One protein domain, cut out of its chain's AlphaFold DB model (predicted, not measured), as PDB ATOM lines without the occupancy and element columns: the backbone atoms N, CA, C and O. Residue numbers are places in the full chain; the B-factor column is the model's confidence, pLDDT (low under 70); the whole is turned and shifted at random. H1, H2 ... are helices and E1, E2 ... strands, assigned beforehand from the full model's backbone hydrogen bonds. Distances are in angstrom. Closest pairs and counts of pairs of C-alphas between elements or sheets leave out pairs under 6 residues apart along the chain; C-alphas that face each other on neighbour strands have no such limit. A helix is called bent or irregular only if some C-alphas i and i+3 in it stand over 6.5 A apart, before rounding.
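Overview. This is residues 301 to 392 of the 395 residues of an uncharacterized protein of Hypericibacter terrae (UniProt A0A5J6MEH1). A strongly twisted antiparallel sheet of five strands makes the core, with the long helix H2 crossing its E4 end and the short H1 grazing the same edge strand; the short E5 is the opposite edge. The printed part has 92 residues, with two named helices followed by five named strands, in the sheet order E4, E3, E2, E1, E5. The class is mixed, helices and strands; the whole is compact, with a radius of gyration of the C-alphas of 13.1 A and spans of 35 by 30 by 22 A.

Along the chain. In the sheet, E1 is residues 331 to 339, 22.6 A; E2 345 to 352, 23.1 A; E3 359 to 366, 21.3 A; E4 369 to 376, 21.4 A; and E5 383 to 387, 10.1 A, ending at C-alpha 387 (317.917, 216.438, 362.331). H1 is residues 301 to 306, 9.5 A, from C-alpha 301 (322.549, 227.797, 390.881). H2 is residues 309 to 325, 24.5 A; it is irregular, with C-alphas 310 and 313 7.5 A apart, and has a kink of 40 degrees near residue 316.

Arrangement. E1 to E4 form a meander, each strand the antiparallel neighbour of the one before. Within hydrogen-bond range are N 334 and O 349 of E1 and E2, 2.8 A; N 361 and O 348 of E3 and E2, 2.9 A; N 371 and O 364 of E4 and E3, 2.8 A; and N 385 and O 338 of E5 and E1, 3.3 A. H2 is on the sheet at a height of 8.8 A, over E4 and E3, across the strands at 69 degrees to E4 on the local plane; the closest C-alphas of H2 and E4 are Ala 311 and Ile 373, 6.1 A. H1 only grazes the sheet; C-alphas 306 and 371 are its closest to E4, 5.1 A. O i to N i+4 pairs within range are 10 of 13 in H2 and 0 of 2 in H1, where 2 of 3 O i to N i+3 pairs are.

Size, cuts and confidence. The C-alphas of Thr 328 and Gly 342 are the farthest apart, 37.6 A. The printed part has no cut and no long link; residues 323 to 328, of which 323 to 325 belong to H2, stand free. Mean pLDDT of the printed part is 91.6, and residue 342 alone is under 70.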
ATOM      1  N   ASN A 301     323.597 226.926 390.332       94.88
ATOM      2  CA  ASN A 301     322.549 227.797 390.881       94.88
ATOM      3  C   ASN A 301     321.752 228.517 389.777       94.88
ATOM      4  O   ASN A 301     320.556 228.726 389.958       94.88
ATOM      5  N   GLN A 302     322.376 228.830 388.637       94.19
ATOM      6  CA  GLN A 302     321.694 229.352 387.454       94.19
ATOM      7  C   GLN A 302     321.075 228.220 386.628       94.19
ATOM      8  O   GLN A 302     319.868 228.216 386.427       94.19
ATOM      9  N   ALA A 303     321.854 227.206 386.238       96.69
ATOM     10  CA  ALA A 303     321.368 226.113 385.387       96.69
ATOM     11  C   ALA A 303     320.143 225.385 385.982       96.69
ATOM     12  O   ALA A 303     319.226 224.967 385.267       96.69
ATOM     13  N   SER A 304     320.077 225.273 387.313       96.88
ATOM     14  CA  SER A 304     318.942 224.669 388.016       96.88
ATOM     15  C   SER A 304     317.644 225.475 387.909       96.88
ATOM     16  O   SER A 304     316.570 224.872 387.948       96.88
ATOM     17  N   SER A 305     317.702 226.803 387.747       95.25
ATOM     18  CA  SER A 305     316.498 227.624 387.565       95.25
ATOM     19  C   SER A 305     315.864 227.408 386.187       95.25
ATOM     20  O   SER A 305     314.650 227.537 386.071       95.25
ATOM     21  N   TRP A 306     316.650 226.956 385.204       95.44
ATOM     22  CA  TRP A 306     316.211 226.538 383.862       95.44
ATOM     23  C   TRP A 306     316.056 225.014 383.746       95.44
ATOM     24  O   TRP A 306     316.162 224.433 382.669       95.44
ATOM     25  N   SER A 307     315.892 224.331 384.878       97.31
ATOM     26  CA  SER A 307     315.714 222.882 384.955       97.31
ATOM     27  C   SER A 307     314.407 222.552 385.662       97.31
ATOM     28  O   SER A 307     314.108 223.134 386.715       97.31
ATOM     29  N   LYS A 308     313.670 221.555 385.152       96.31
ATOM     30  CA  LYS A 308     312.431 221.075 385.786       96.31
ATOM     31  C   LYS A 308     312.687 220.662 387.225       96.31
ATOM     32  O   LYS A 308     313.595 219.875 387.500       96.31
ATOM     33  N   THR A 309     311.869 221.180 388.137       96.62
ATOM     34  CA  THR A 309     312.048 221.034 389.586       96.62
ATOM     35  C   THR A 309     312.198 219.573 390.007       96.62
ATOM     36  O   THR A 309     313.114 219.245 390.760       96.62
ATOM     37  N   GLU A 310     311.361 218.688 389.473       97.06
ATOM     38  CA  GLU A 310     311.365 217.250 389.738       97.06
ATOM     39  C   GLU A 310     312.615 216.523 389.212       97.06
ATOM     40  O   GLU A 310     313.011 215.501 389.769       97.06
ATOM     41  N   ALA A 311     313.273 217.062 388.181       97.06
ATOM     42  CA  ALA A 311     314.465 216.478 387.569       97.06
ATOM     43  C   ALA A 311     315.778 216.998 388.179       97.06
ATOM     44  O   ALA A 311     316.831 216.381 387.992       97.06
ATOM     45  N   ARG A 312     315.736 218.106 388.940       97.81
ATOM     46  CA  ARG A 312     316.924 218.785 389.492       97.81
ATOM     47  C   ARG A 312     317.914 217.863 390.215       97.81
ATOM     48  O   ARG A 312     319.102 218.041 389.969       97.81
ATOM     49  N   PRO A 313     317.511 216.892 391.063       97.12
ATOM     50  CA  PRO A 313     318.483 216.032 391.741       97.12
ATOM     51  C   PRO A 313     319.348 215.220 390.768       97.12
ATOM     52  O   PRO A 313     320.567 215.196 390.907       97.12
ATOM     53  N   ALA A 314     318.731 214.607 389.753       97.38
ATOM     54  CA  ALA A 314     319.449 213.833 388.740       97.38
ATOM     55  C   ALA A 314     320.259 214.739 387.801       97.38
ATOM     56  O   ALA A 314     321.394 214.423 387.447       97.38
ATOM     57  N   LEU A 315     319.687 215.886 387.427       98.50
ATOM     58  CA  LEU A 315     320.343 216.884 386.586       98.50
ATOM     59  C   LEU A 315     321.579 217.489 387.254       98.50
ATOM     60  O   LEU A 315     322.575 217.699 386.572       98.50
ATOM     61  N   LYS A 316     321.555 217.698 388.575       98.25
ATOM     62  CA  LYS A 316     322.703 218.210 389.331       98.25
ATOM     63  C   LYS A 316     323.919 217.302 389.184       98.25
ATOM     64  O   LYS A 316     324.996 217.776 388.845       98.25
ATOM     65  N   SER A 317     323.736 215.998 389.395       97.69
ATOM     66  CA  SER A 317     324.827 215.025 389.282       97.69
ATOM     67  C   SER A 317     325.414 214.978 387.870       97.69
ATOM     68  O   SER A 317     326.629 214.882 387.712       97.69
ATOM     69  N   TRP A 318     324.569 215.081 386.838       97.62
ATOM     70  CA  TRP A 318     325.034 215.187 385.454       97.62
ATOM     71  C   TRP A 318     325.785 216.487 385.188       97.62
ATOM     72  O   TRP A 318     326.856 216.450 384.593       97.62
ATOM     73  N   HIS A 319     325.253 217.614 385.651       97.75
ATOM     74  CA  HIS A 319     325.871 218.923 385.487       97.75
ATOM     75  C   HIS A 319     327.270 218.971 386.108       97.75
ATOM     76  O   HIS A 319     328.222 219.395 385.463       97.75
ATOM     77  N   GLU A 320     327.410 218.508 387.352       96.12
ATOM     78  CA  GLU A 320     328.694 218.456 388.062       96.12
ATOM     79  C   GLU A 320     329.705 217.556 387.341       96.12
ATOM     80  O   GLU A 320     330.867 217.933 387.194       96.12
ATOM     81  N   ARG A 321     329.258 216.398 386.833       94.50
ATOM     82  CA  ARG A 321     330.101 215.504 386.032       94.50
ATOM     83  C   ARG A 321     330.579 216.181 384.749       94.50
ATOM     84  O   ARG A 321     331.770 216.157 384.464       94.50
ATOM     85  N   LEU A 322     329.665 216.768 383.984       93.44
ATOM     86  CA  LEU A 322     329.970 217.415 382.710       93.44
ATOM     87  C   LEU A 322     330.916 218.606 382.890       93.44
ATOM     88  O   LEU A 322     331.916 218.697 382.191       93.44
ATOM     89  N   GLN A 323     330.661 219.469 383.876       91.56
ATOM     90  CA  GLN A 323     331.555 220.577 384.232       91.56
ATOM     91  C   GLN A 323     332.980 220.096 384.543       91.56
ATOM     92  O   GLN A 323     333.941 220.717 384.096       91.56
ATOM     93  N   ALA A 324     333.130 218.975 385.259       90.94
ATOM     94  CA  ALA A 324     334.444 218.408 385.555       90.94
ATOM     95  C   ALA A 324     335.167 217.876 384.302       90.94
ATOM     96  O   ALA A 324     336.388 217.981 384.219       90.94
ATOM     97  N   LEU A 325     334.426 217.326 383.333       88.62
ATOM     98  CA  LEU A 325     334.985 216.753 382.104       88.62
ATOM     99  C   LEU A 325     335.330 217.803 381.040       88.62
ATOM    100  O   LEU A 325     336.249 217.579 380.259       88.62
ATOM    101  N   ARG A 326     334.682 218.976 381.044       85.25
ATOM    102  CA  ARG A 326     334.937 220.066 380.076       85.25
ATOM    103  C   ARG A 326     336.393 220.534 380.002       85.25
ATOM    104  O   ARG A 326     336.786 221.120 379.003       85.25
ATOM    105  N   ALA A 327     337.184 220.318 381.052       81.38
ATOM    106  CA  ALA A 327     338.601 220.679 381.055       81.38
ATOM    107  C   ALA A 327     339.491 219.679 380.294       81.38
ATOM    108  O   ALA A 327     340.652 219.981 380.025       81.38
ATOM    109  N   THR A 328     338.986 218.477 380.009       84.38
ATOM    110  CA  THR A 328     339.778 217.350 379.495       84.38
ATOM    111  C   THR A 328     339.160 216.642 378.297       84.38
ATOM    112  O   THR A 328     339.865 215.885 377.637       84.38
ATOM    113  N   GLU A 329     337.870 216.841 378.037       83.88
ATOM    114  CA  GLU A 329     337.151 216.223 376.925       83.88
ATOM    115  C   GLU A 329     336.797 217.257 375.861       83.88
ATOM    116  O   GLU A 329     336.435 218.397 376.166       83.88
ATOM    117  N   TYR A 330     336.883 216.818 374.609       86.38
ATOM    118  CA  TYR A 330     336.394 217.558 373.461       86.38
ATOM    119  C   TYR A 330     334.986 217.100 373.127       86.38
ATOM    120  O   TYR A 330     334.689 215.902 373.140       86.38
ATOM    121  N   TYR A 331     334.134 218.075 372.833       89.31
ATOM    122  CA  TYR A 331     332.761 217.826 372.456       89.31
ATOM    123  C   TYR A 331     332.456 218.439 371.096       89.31
ATOM    124  O   TYR A 331     332.955 219.512 370.763       89.31
ATOM    125  N   GLU A 332     331.592 217.766 370.349       92.81
ATOM    126  CA  GLU A 332     330.977 218.276 369.125       92.81
ATOM    127  C   GLU A 332     329.473 218.012 369.183       92.81
ATOM    128  O   GLU A 332     329.027 216.973 369.684       92.81
ATOM    129  N   TYR A 333     328.653 218.929 368.674       94.19
ATOM    130  CA  TYR A 333     327.221 218.680 368.610       94.19
ATOM    131  C   TYR A 333     326.897 217.633 367.541       94.19
ATOM    132  O   TYR A 333     327.268 217.735 366.372       94.19
ATOM    133  N   GLY A 334     326.155 216.611 367.961       93.88
ATOM    134  CA  GLY A 334     325.588 215.592 367.095       93.88
ATOM    135  C   GLY A 334     324.184 215.957 366.611       93.88
ATOM    136  O   GLY A 334     323.856 217.110 366.335       93.88
ATOM    137  N   ALA A 335     323.322 214.951 366.494       94.50
ATOM    138  CA  ALA A 335     321.944 215.139 366.075       94.50
ATOM    139  C   ALA A 335     321.144 216.012 367.061       94.50
ATOM    140  O   ALA A 335     321.142 215.794 368.276       94.50
ATOM    141  N   ILE A 336     320.369 216.949 366.513       94.81
ATOM    142  CA  ILE A 336     319.373 217.731 367.249       94.81
ATOM    143  C   ILE A 336     318.005 217.375 366.700       94.81
ATOM    144  O   ILE A 336     317.694 217.684 365.556       94.81
ATOM    145  N   GLN A 337     317.161 216.729 367.492       94.25
ATOM    146  CA  GLN A 337     315.917 216.151 366.988       94.25
ATOM    147  C   GLN A 337     314.727 216.553 367.844       94.25
ATOM    148  O   GLN A 337     314.814 216.624 369.066       94.25
ATOM    149  N   ARG A 338     313.574 216.753 367.201       92.69
ATOM    150  CA  ARG A 338     312.290 216.791 367.912       92.69
ATOM    151  C   ARG A 338     311.867 215.388 368.336       92.69
ATOM    152  O   ARG A 338     312.076 214.415 367.604       92.69
ATOM    153  N   CYS A 339     311.222 215.309 369.492       92.19
ATOM    154  CA  CYS A 339     310.627 214.077 369.991       92.19
ATOM    155  C   CYS A 339     309.184 213.922 369.484       92.19
ATOM    156  O   CYS A 339     308.453 214.896 369.322       92.19
ATOM    157  N   GLY A 340     308.783 212.688 369.175       84.25
ATOM    158  CA  GLY A 340     307.524 212.363 368.494       84.25
ATOM    159  C   GLY A 340     306.284 212.315 369.391       84.25
ATOM    160  O   GLY A 340     305.272 211.754 368.986       84.25
ATOM    161  N   ASP A 341     306.338 212.855 370.608       78.00
ATOM    162  CA  ASP A 341     305.259 212.750 371.601       78.00
ATOM    163  C   ASP A 341     304.224 213.890 371.533       78.00
ATOM    164  O   ASP A 341     303.354 213.994 372.396       78.00
ATOM    165  N   GLY A 342     304.298 214.737 370.500       69.38
ATOM    166  CA  GLY A 342     303.374 215.855 370.279       69.38
ATOM    167  C   GLY A 342     303.617 217.066 371.183       69.38
ATOM    168  O   GLY A 342     302.919 218.069 371.051       69.38
ATOM    169  N   THR A 343     304.612 217.004 372.071       78.12
ATOM    170  CA  THR A 343     305.043 218.141 372.888       78.12
ATOM    171  C   THR A 343     306.248 218.834 372.256       78.12
ATOM    172  O   THR A 343     306.932 218.275 371.397       78.12
ATOM    173  N   ALA A 344     306.520 220.079 372.653       90.31
ATOM    174  CA  ALA A 344     307.687 220.820 372.184       90.31
ATOM    175  C   ALA A 344     308.961 220.315 372.890       90.31
ATOM    176  O   ALA A 344     309.571 221.019 373.688       90.31
ATOM    177  N   ARG A 345     309.321 219.052 372.643       94.38
ATOM    178  CA  ARG A 345     310.488 218.388 373.224       94.38
ATOM    179  C   ARG A 345     311.565 218.142 372.192       94.38
ATOM    180  O   ARG A 345     311.289 217.803 371.038       94.38
ATOM    181  N   TYR A 346     312.796 218.291 372.652       95.25
ATOM    182  CA  TYR A 346     313.992 218.176 371.837       95.25
ATOM    183  C   TYR A 346     314.992 217.259 372.523       95.25
ATOM    184  O   TYR A 346     315.087 217.243 373.751       95.25
ATOM    185  N   GLN A 347     315.751 216.532 371.716       96.75
ATOM    186  CA  GLN A 347     316.967 215.864 372.135       96.75
ATOM    187  C   GLN A 347     318.152 216.500 371.419       96.75
ATOM    188  O   GLN A 347     318.099 216.699 370.207       96.75
ATOM    189  N   VAL A 348     319.202 216.801 372.173       96.94
ATOM    190  CA  VAL A 348     320.486 217.286 371.667       96.94
ATOM    191  C   VAL A 348     321.535 216.244 372.024       96.94
ATOM    192  O   VAL A 348     321.685 215.892 373.195       96.94
ATOM    193  N   GLU A 349     322.215 215.723 371.015       96.62
ATOM    194  CA  GLU A 349     323.375 214.851 371.167       96.62
ATOM    195  C   GLU A 349     324.647 215.697 371.276       96.62
ATOM    196  O   GLU A 349     324.856 216.627 370.495       96.62
ATOM    197  N   LEU A 350     325.495 215.351 372.235       95.06
ATOM    198  CA  LEU A 350     326.843 215.869 372.393       95.06
ATOM    199  C   LEU A 350     327.800 214.685 372.277       95.06
ATOM    200  O   LEU A 350     327.772 213.779 373.115       95.06
ATOM    201  N   LYS A 351     328.590 214.678 371.209       93.62
ATOM    202  CA  LYS A 351     329.539 213.616 370.894       93.62
ATOM    203  C   LYS A 351     330.855 213.863 371.598       93.62
ATOM    204  O   LYS A 351     331.270 215.014 371.704       93.62
ATOM    205  N   SER A 352     331.503 212.791 372.035       89.31
ATOM    206  CA  SER A 352     332.892 212.830 372.501       89.31
ATOM    207  C   SER A 352     333.791 211.983 371.594       89.31
ATOM    208  O   SER A 352     333.300 211.192 370.786       89.31
ATOM    209  N   ASP A 353     335.109 212.104 371.756       86.25
ATOM    210  CA  ASP A 353     336.087 211.248 371.068       86.25
ATOM    211  C   ASP A 353     335.859 209.746 371.329       86.25
ATOM    212  O   ASP A 353     336.112 208.911 370.458       86.25
ATOM    213  N   ASP A 354     335.372 209.393 372.525       86.19
ATOM    214  CA  ASP A 354     334.859 208.060 372.837       86.19
ATOM    215  C   ASP A 354     333.329 208.053 372.670       86.19
ATOM    216  O   ASP A 354     332.631 208.646 373.501       86.19
ATOM    217  N   PRO A 355     332.776 207.347 371.662       83.31
ATOM    218  CA  PRO A 355     331.330 207.281 371.444       83.31
ATOM    219  C   PRO A 355     330.551 206.661 372.614       83.31
ATOM    220  O   PRO A 355     329.341 206.842 372.739       83.31
ATOM    221  N   SER A 356     331.211 205.892 373.490       84.31
ATOM    222  CA  SER A 356     330.570 205.360 374.700       84.31
ATOM    223  C   SER A 356     330.333 206.425 375.781       84.31
ATOM    224  O   SER A 356     329.583 206.180 376.732       84.31
ATOM    225  N   SER A 357     330.924 207.607 375.597       88.25
ATOM    226  CA  SER A 357     330.793 208.788 376.449       88.25
ATOM    227  C   SER A 357     329.853 209.849 375.868       88.25
ATOM    228  O   SER A 357     329.701 210.901 376.485       88.25
ATOM    229  N   ASP A 358     329.182 209.578 374.742       94.19
ATOM    230  CA  ASP A 358     328.181 210.483 374.173       94.19
ATOM    231  C   ASP A 358     327.066 210.803 375.181       94.19
ATOM    232  O   ASP A 358     326.572 209.943 375.928       94.19
ATOM    233  N   VAL A 359     326.634 212.062 375.178       96.56
ATOM    234  CA  VAL A 359     325.648 212.587 376.121       96.56
ATOM    235  C   VAL A 359     324.436 213.122 375.377       96.56
ATOM    236  O   VAL A 359     324.537 213.828 374.381       96.56
ATOM    237  N   TYR A 360     323.257 212.797 375.895       97.69
ATOM    238  CA  TYR A 360     321.978 213.148 375.301       97.69
ATOM    239  C   TYR A 360     321.197 214.020 376.276       97.69
ATOM    240  O   TYR A 360     320.770 213.567 377.345       97.69
ATOM    241  N   PHE A 361     320.998 215.274 375.892       98.19
ATOM    242  CA  PHE A 361     320.220 216.255 376.634       98.19
ATOM    243  C   PHE A 361     318.791 216.243 376.125       98.19
ATOM    244  O   PHE A 361     318.557 216.237 374.918       98.19
ATOM    245  N   ARG A 362     317.825 216.261 377.038       97.38
ATOM    246  CA  ARG A 362     316.408 216.397 376.716       97.38
ATOM    247  C   ARG A 362     315.891 217.708 377.264       97.38
ATOM    248  O   ARG A 362     316.040 217.991 378.455       97.38
ATOM    249  N   LEU A 363     315.234 218.451 376.386       96.44
ATOM    250  CA  LEU A 363     314.662 219.759 376.657       96.44
ATOM    251  C   LEU A 363     313.159 219.739 376.401       96.44
ATOM    252  O   LEU A 363     312.676 218.999 375.541       96.44
ATOM    253  N   GLU A 364     312.436 220.605 377.095       95.31
ATOM    254  CA  GLU A 364     311.033 220.916 376.830       95.31
ATOM    255  C   GLU A 364     310.872 222.431 376.684       95.31
ATOM    256  O   GLU A 364     311.503 223.183 377.419       95.31
ATOM    257  N   GLY A 365     310.041 222.880 375.743       92.62
ATOM    258  CA  GLY A 365     309.705 224.290 375.565       92.62
ATOM    259  C   GLY A 365     309.862 224.785 374.132       92.62
ATOM    260  O   GLY A 365     309.873 224.017 373.172       92.62
ATOM    261  N   SER A 366     309.955 226.098 373.967       87.50
ATOM    262  CA  SER A 366     310.110 226.756 372.667       87.50
ATOM    263  C   SER A 366     311.407 227.560 372.616       87.50
ATOM    264  O   SER A 366     311.973 227.856 373.672       87.50
ATOM    265  N   PRO A 367     311.862 227.982 371.417       78.31
ATOM    266  CA  PRO A 367     312.808 229.090 371.314       78.31
ATOM    267  C   PRO A 367     312.339 230.215 372.239       78.31
ATOM    268  O   PRO A 367     311.164 230.565 372.174       78.31
ATOM    269  N   SER A 368     313.229 230.697 373.112       79.94
ATOM    270  CA  SER A 368     312.987 231.646 374.213       79.94
ATOM    271  C   SER A 368     312.480 231.123 375.561       79.94
ATOM    272  O   SER A 368     312.388 231.934 376.474       79.94
ATOM    273  N   ALA A 369     312.161 229.838 375.735       90.31
ATOM    274  CA  ALA A 369     311.657 229.303 377.008       90.31
ATOM    275  C   ALA A 369     311.892 227.786 377.116       90.31
ATOM    276  O   ALA A 369     310.943 227.003 377.137       90.31
ATOM    277  N   PHE A 370     313.158 227.370 377.121       94.88
ATOM    278  CA  PHE A 370     313.529 225.970 377.320       94.88
ATOM    279  C   PHE A 370     313.727 225.649 378.803       94.88
ATOM    280  O   PHE A 370     314.299 226.445 379.543       94.88
ATOM    281  N   ASP A 371     313.327 224.440 379.184       96.25
ATOM    282  CA  ASP A 371     313.701 223.789 380.433       96.25
ATOM    283  C   ASP A 371     314.515 222.527 380.136       96.25
ATOM    284  O   ASP A 371     314.134 221.700 379.299       96.25
ATOM    285  N   MET A 372     315.589 222.313 380.894       97.81
ATOM    286  CA  MET A 372     316.274 221.027 380.950       97.81
ATOM    287  C   MET A 372     315.402 220.019 381.709       97.81
ATOM    288  O   MET A 372     315.062 220.239 382.877       97.81
ATOM    289  N   ILE A 373     315.055 218.897 381.067       97.44
ATOM    290  CA  ILE A 373     314.195 217.865 381.674       97.44
ATOM    291  C   ILE A 373     314.953 216.584 382.021       97.44
ATOM    292  O   ILE A 373     314.566 215.885 382.954       97.44
ATOM    293  N   ALA A 374     316.026 216.253 381.297       97.75
ATOM    294  CA  ALA A 374     316.888 215.119 381.624       97.75
ATOM    295  C   ALA A 374     318.208 215.147 380.842       97.75
ATOM    296  O   ALA A 374     318.277 215.691 379.746       97.75
ATOM    297  N   VAL A 375     319.210 214.445 381.370       98.06
ATOM    298  CA  VAL A 375     320.476 214.130 380.694       98.06
ATOM    299  C   VAL A 375     320.730 212.627 380.834       98.06
ATOM    300  O   VAL A 375     320.357 212.027 381.849       98.06
ATOM    301  N   GLY A 376     321.299 211.985 379.816       96.62
ATOM    302  CA  GLY A 376     321.629 210.562 379.874       96.62
ATOM    303  C   GLY A 376     322.667 210.123 378.846       96.62
ATOM    304  O   GLY A 376     322.926 210.826 377.885       96.62
ATOM    305  N   ALA A 377     323.219 208.923 379.038       96.00
ATOM    306  CA  ALA A 377     324.233 208.316 378.161       96.00
ATOM    307  C   ALA A 377     323.645 207.507 376.986       96.00
ATOM    308  O   ALA A 377     324.334 206.714 376.355       96.00
ATOM    309  N   LYS A 378     322.328 207.584 376.764       95.31
ATOM    310  CA  LYS A 378     321.641 206.865 375.686       95.31
ATOM    311  C   LYS A 378     320.572 207.757 375.064       95.31
ATOM    312  O   LYS A 378     319.896 208.466 375.822       95.31
ATOM    313  N   PRO A 379     320.355 207.656 373.742       95.25
ATOM    314  CA  PRO A 379     319.276 208.369 373.083       95.25
ATOM    315  C   PRO A 379     317.915 207.886 373.599       95.25
ATOM    316  O   PRO A 379     317.725 206.710 373.925       95.25
ATOM    317  N   ASP A 380     316.952 208.797 373.669       94.00
ATOM    318  CA  ASP A 380     315.555 208.479 373.929       94.00
ATOM    319  C   ASP A 380     314.912 207.921 372.653       94.00
ATOM    320  O   ASP A 380     314.897 208.612 371.634       94.00
ATOM    321  N   PRO A 381     314.325 206.713 372.680       92.75
ATOM    322  CA  PRO A 381     313.710 206.112 371.497       92.75
ATOM    323  C   PRO A 381     312.508 206.904 370.961       92.75
ATOM    324  O   PRO A 381     312.052 206.649 369.849       92.75
ATOM    325  N   ARG A 382     311.967 207.853 371.735       92.75
ATOM    326  CA  ARG A 382     310.890 208.752 371.292       92.75
ATOM    327  C   ARG A 382     311.409 209.935 370.480       92.75
ATOM    328  O   ARG A 382     310.607 210.647 369.878       92.75
ATOM    329  N   CYS A 383     312.716 210.171 370.475       91.88
ATOM    330  CA  CYS A 383     313.356 211.251 369.744       91.88
ATOM    331  C   CYS A 383     314.043 210.659 368.510       91.88
ATOM    332  O   CYS A 383     314.984 209.883 368.610       91.88
ATOM    333  N   GLY A 384     313.492 210.973 367.340       85.00
ATOM    334  CA  GLY A 384     313.933 210.414 366.059       85.00
ATOM    335  C   GLY A 384     313.390 211.182 364.856       85.00
ATOM    336  O   GLY A 384     313.315 210.641 363.757       85.00
ATOM    337  N   GLY A 385     312.948 212.427 365.072       84.62
ATOM    338  CA  GLY A 385     312.530 213.314 363.993       84.62
ATOM    339  C   GLY A 385     313.702 213.767 363.111       84.62
ATOM    340  O   GLY A 385     314.852 213.379 363.347       84.62
ATOM    341  N   PRO A 386     313.429 214.615 362.103       87.12
ATOM    342  CA  PRO A 386     314.470 215.215 361.275       87.12
ATOM    343  C   PRO A 386     315.555 215.875 362.129       87.12
ATOM    344  O   PRO A 386     315.237 216.530 363.129       87.12
ATOM    345  N   ASN A 387     316.817 215.702 361.728       90.50
ATOM    346  CA  ASN A 387     317.917 216.438 362.331       90.50
ATOM    347  C   ASN A 387     317.752 217.924 361.998       90.50
ATOM    348  O   ASN A 387     317.626 218.301 360.836       90.50
ATOM    349  N   LEU A 388     317.719 218.749 363.033       90.00
ATOM    350  CA  LEU A 388     317.537 220.184 362.930       90.00
ATOM    351  C   LEU A 388     318.866 220.931 362.862       90.00
ATOM    352  O   LEU A 388     318.834 222.108 362.513       90.00
ATOM    353  N   LEU A 389     319.996 220.280 363.165       84.50
ATOM    354  CA  LEU A 389     321.313 220.922 363.215       84.50
ATOM    355  C   LEU A 389     321.613 221.699 361.924       84.50
ATOM    356  O   LEU A 389     321.901 222.887 361.987       84.50
ATOM    357  N   ASP A 390     321.410 221.077 360.761       77.31
ATOM    358  CA  ASP A 390     321.693 221.689 359.451       77.31
ATOM    359  C   ASP A 390     320.765 222.871 359.113       77.31
ATOM    360  O   ASP A 390     321.062 223.687 358.244       77.31
ATOM    361  N   SER A 391     319.615 222.961 359.786       76.44
ATOM    362  CA  SER A 391     318.643 224.051 359.624       76.44
ATOM    363  C   SER A 391     318.788 225.154 360.675       76.44
ATOM    364  O   SER A 391     318.169 226.212 360.550       76.44
ATOM    365  N   MET A 392     319.582 224.913 361.722       73.56
ATOM    366  CA  MET A 392     319.872 225.881 362.769       73.56
ATOM    367  C   MET A 392     321.082 226.698 362.334       73.56
ATOM    368  O   MET A 392     322.217 226.245 362.433       73.56
TER     369      MET A 392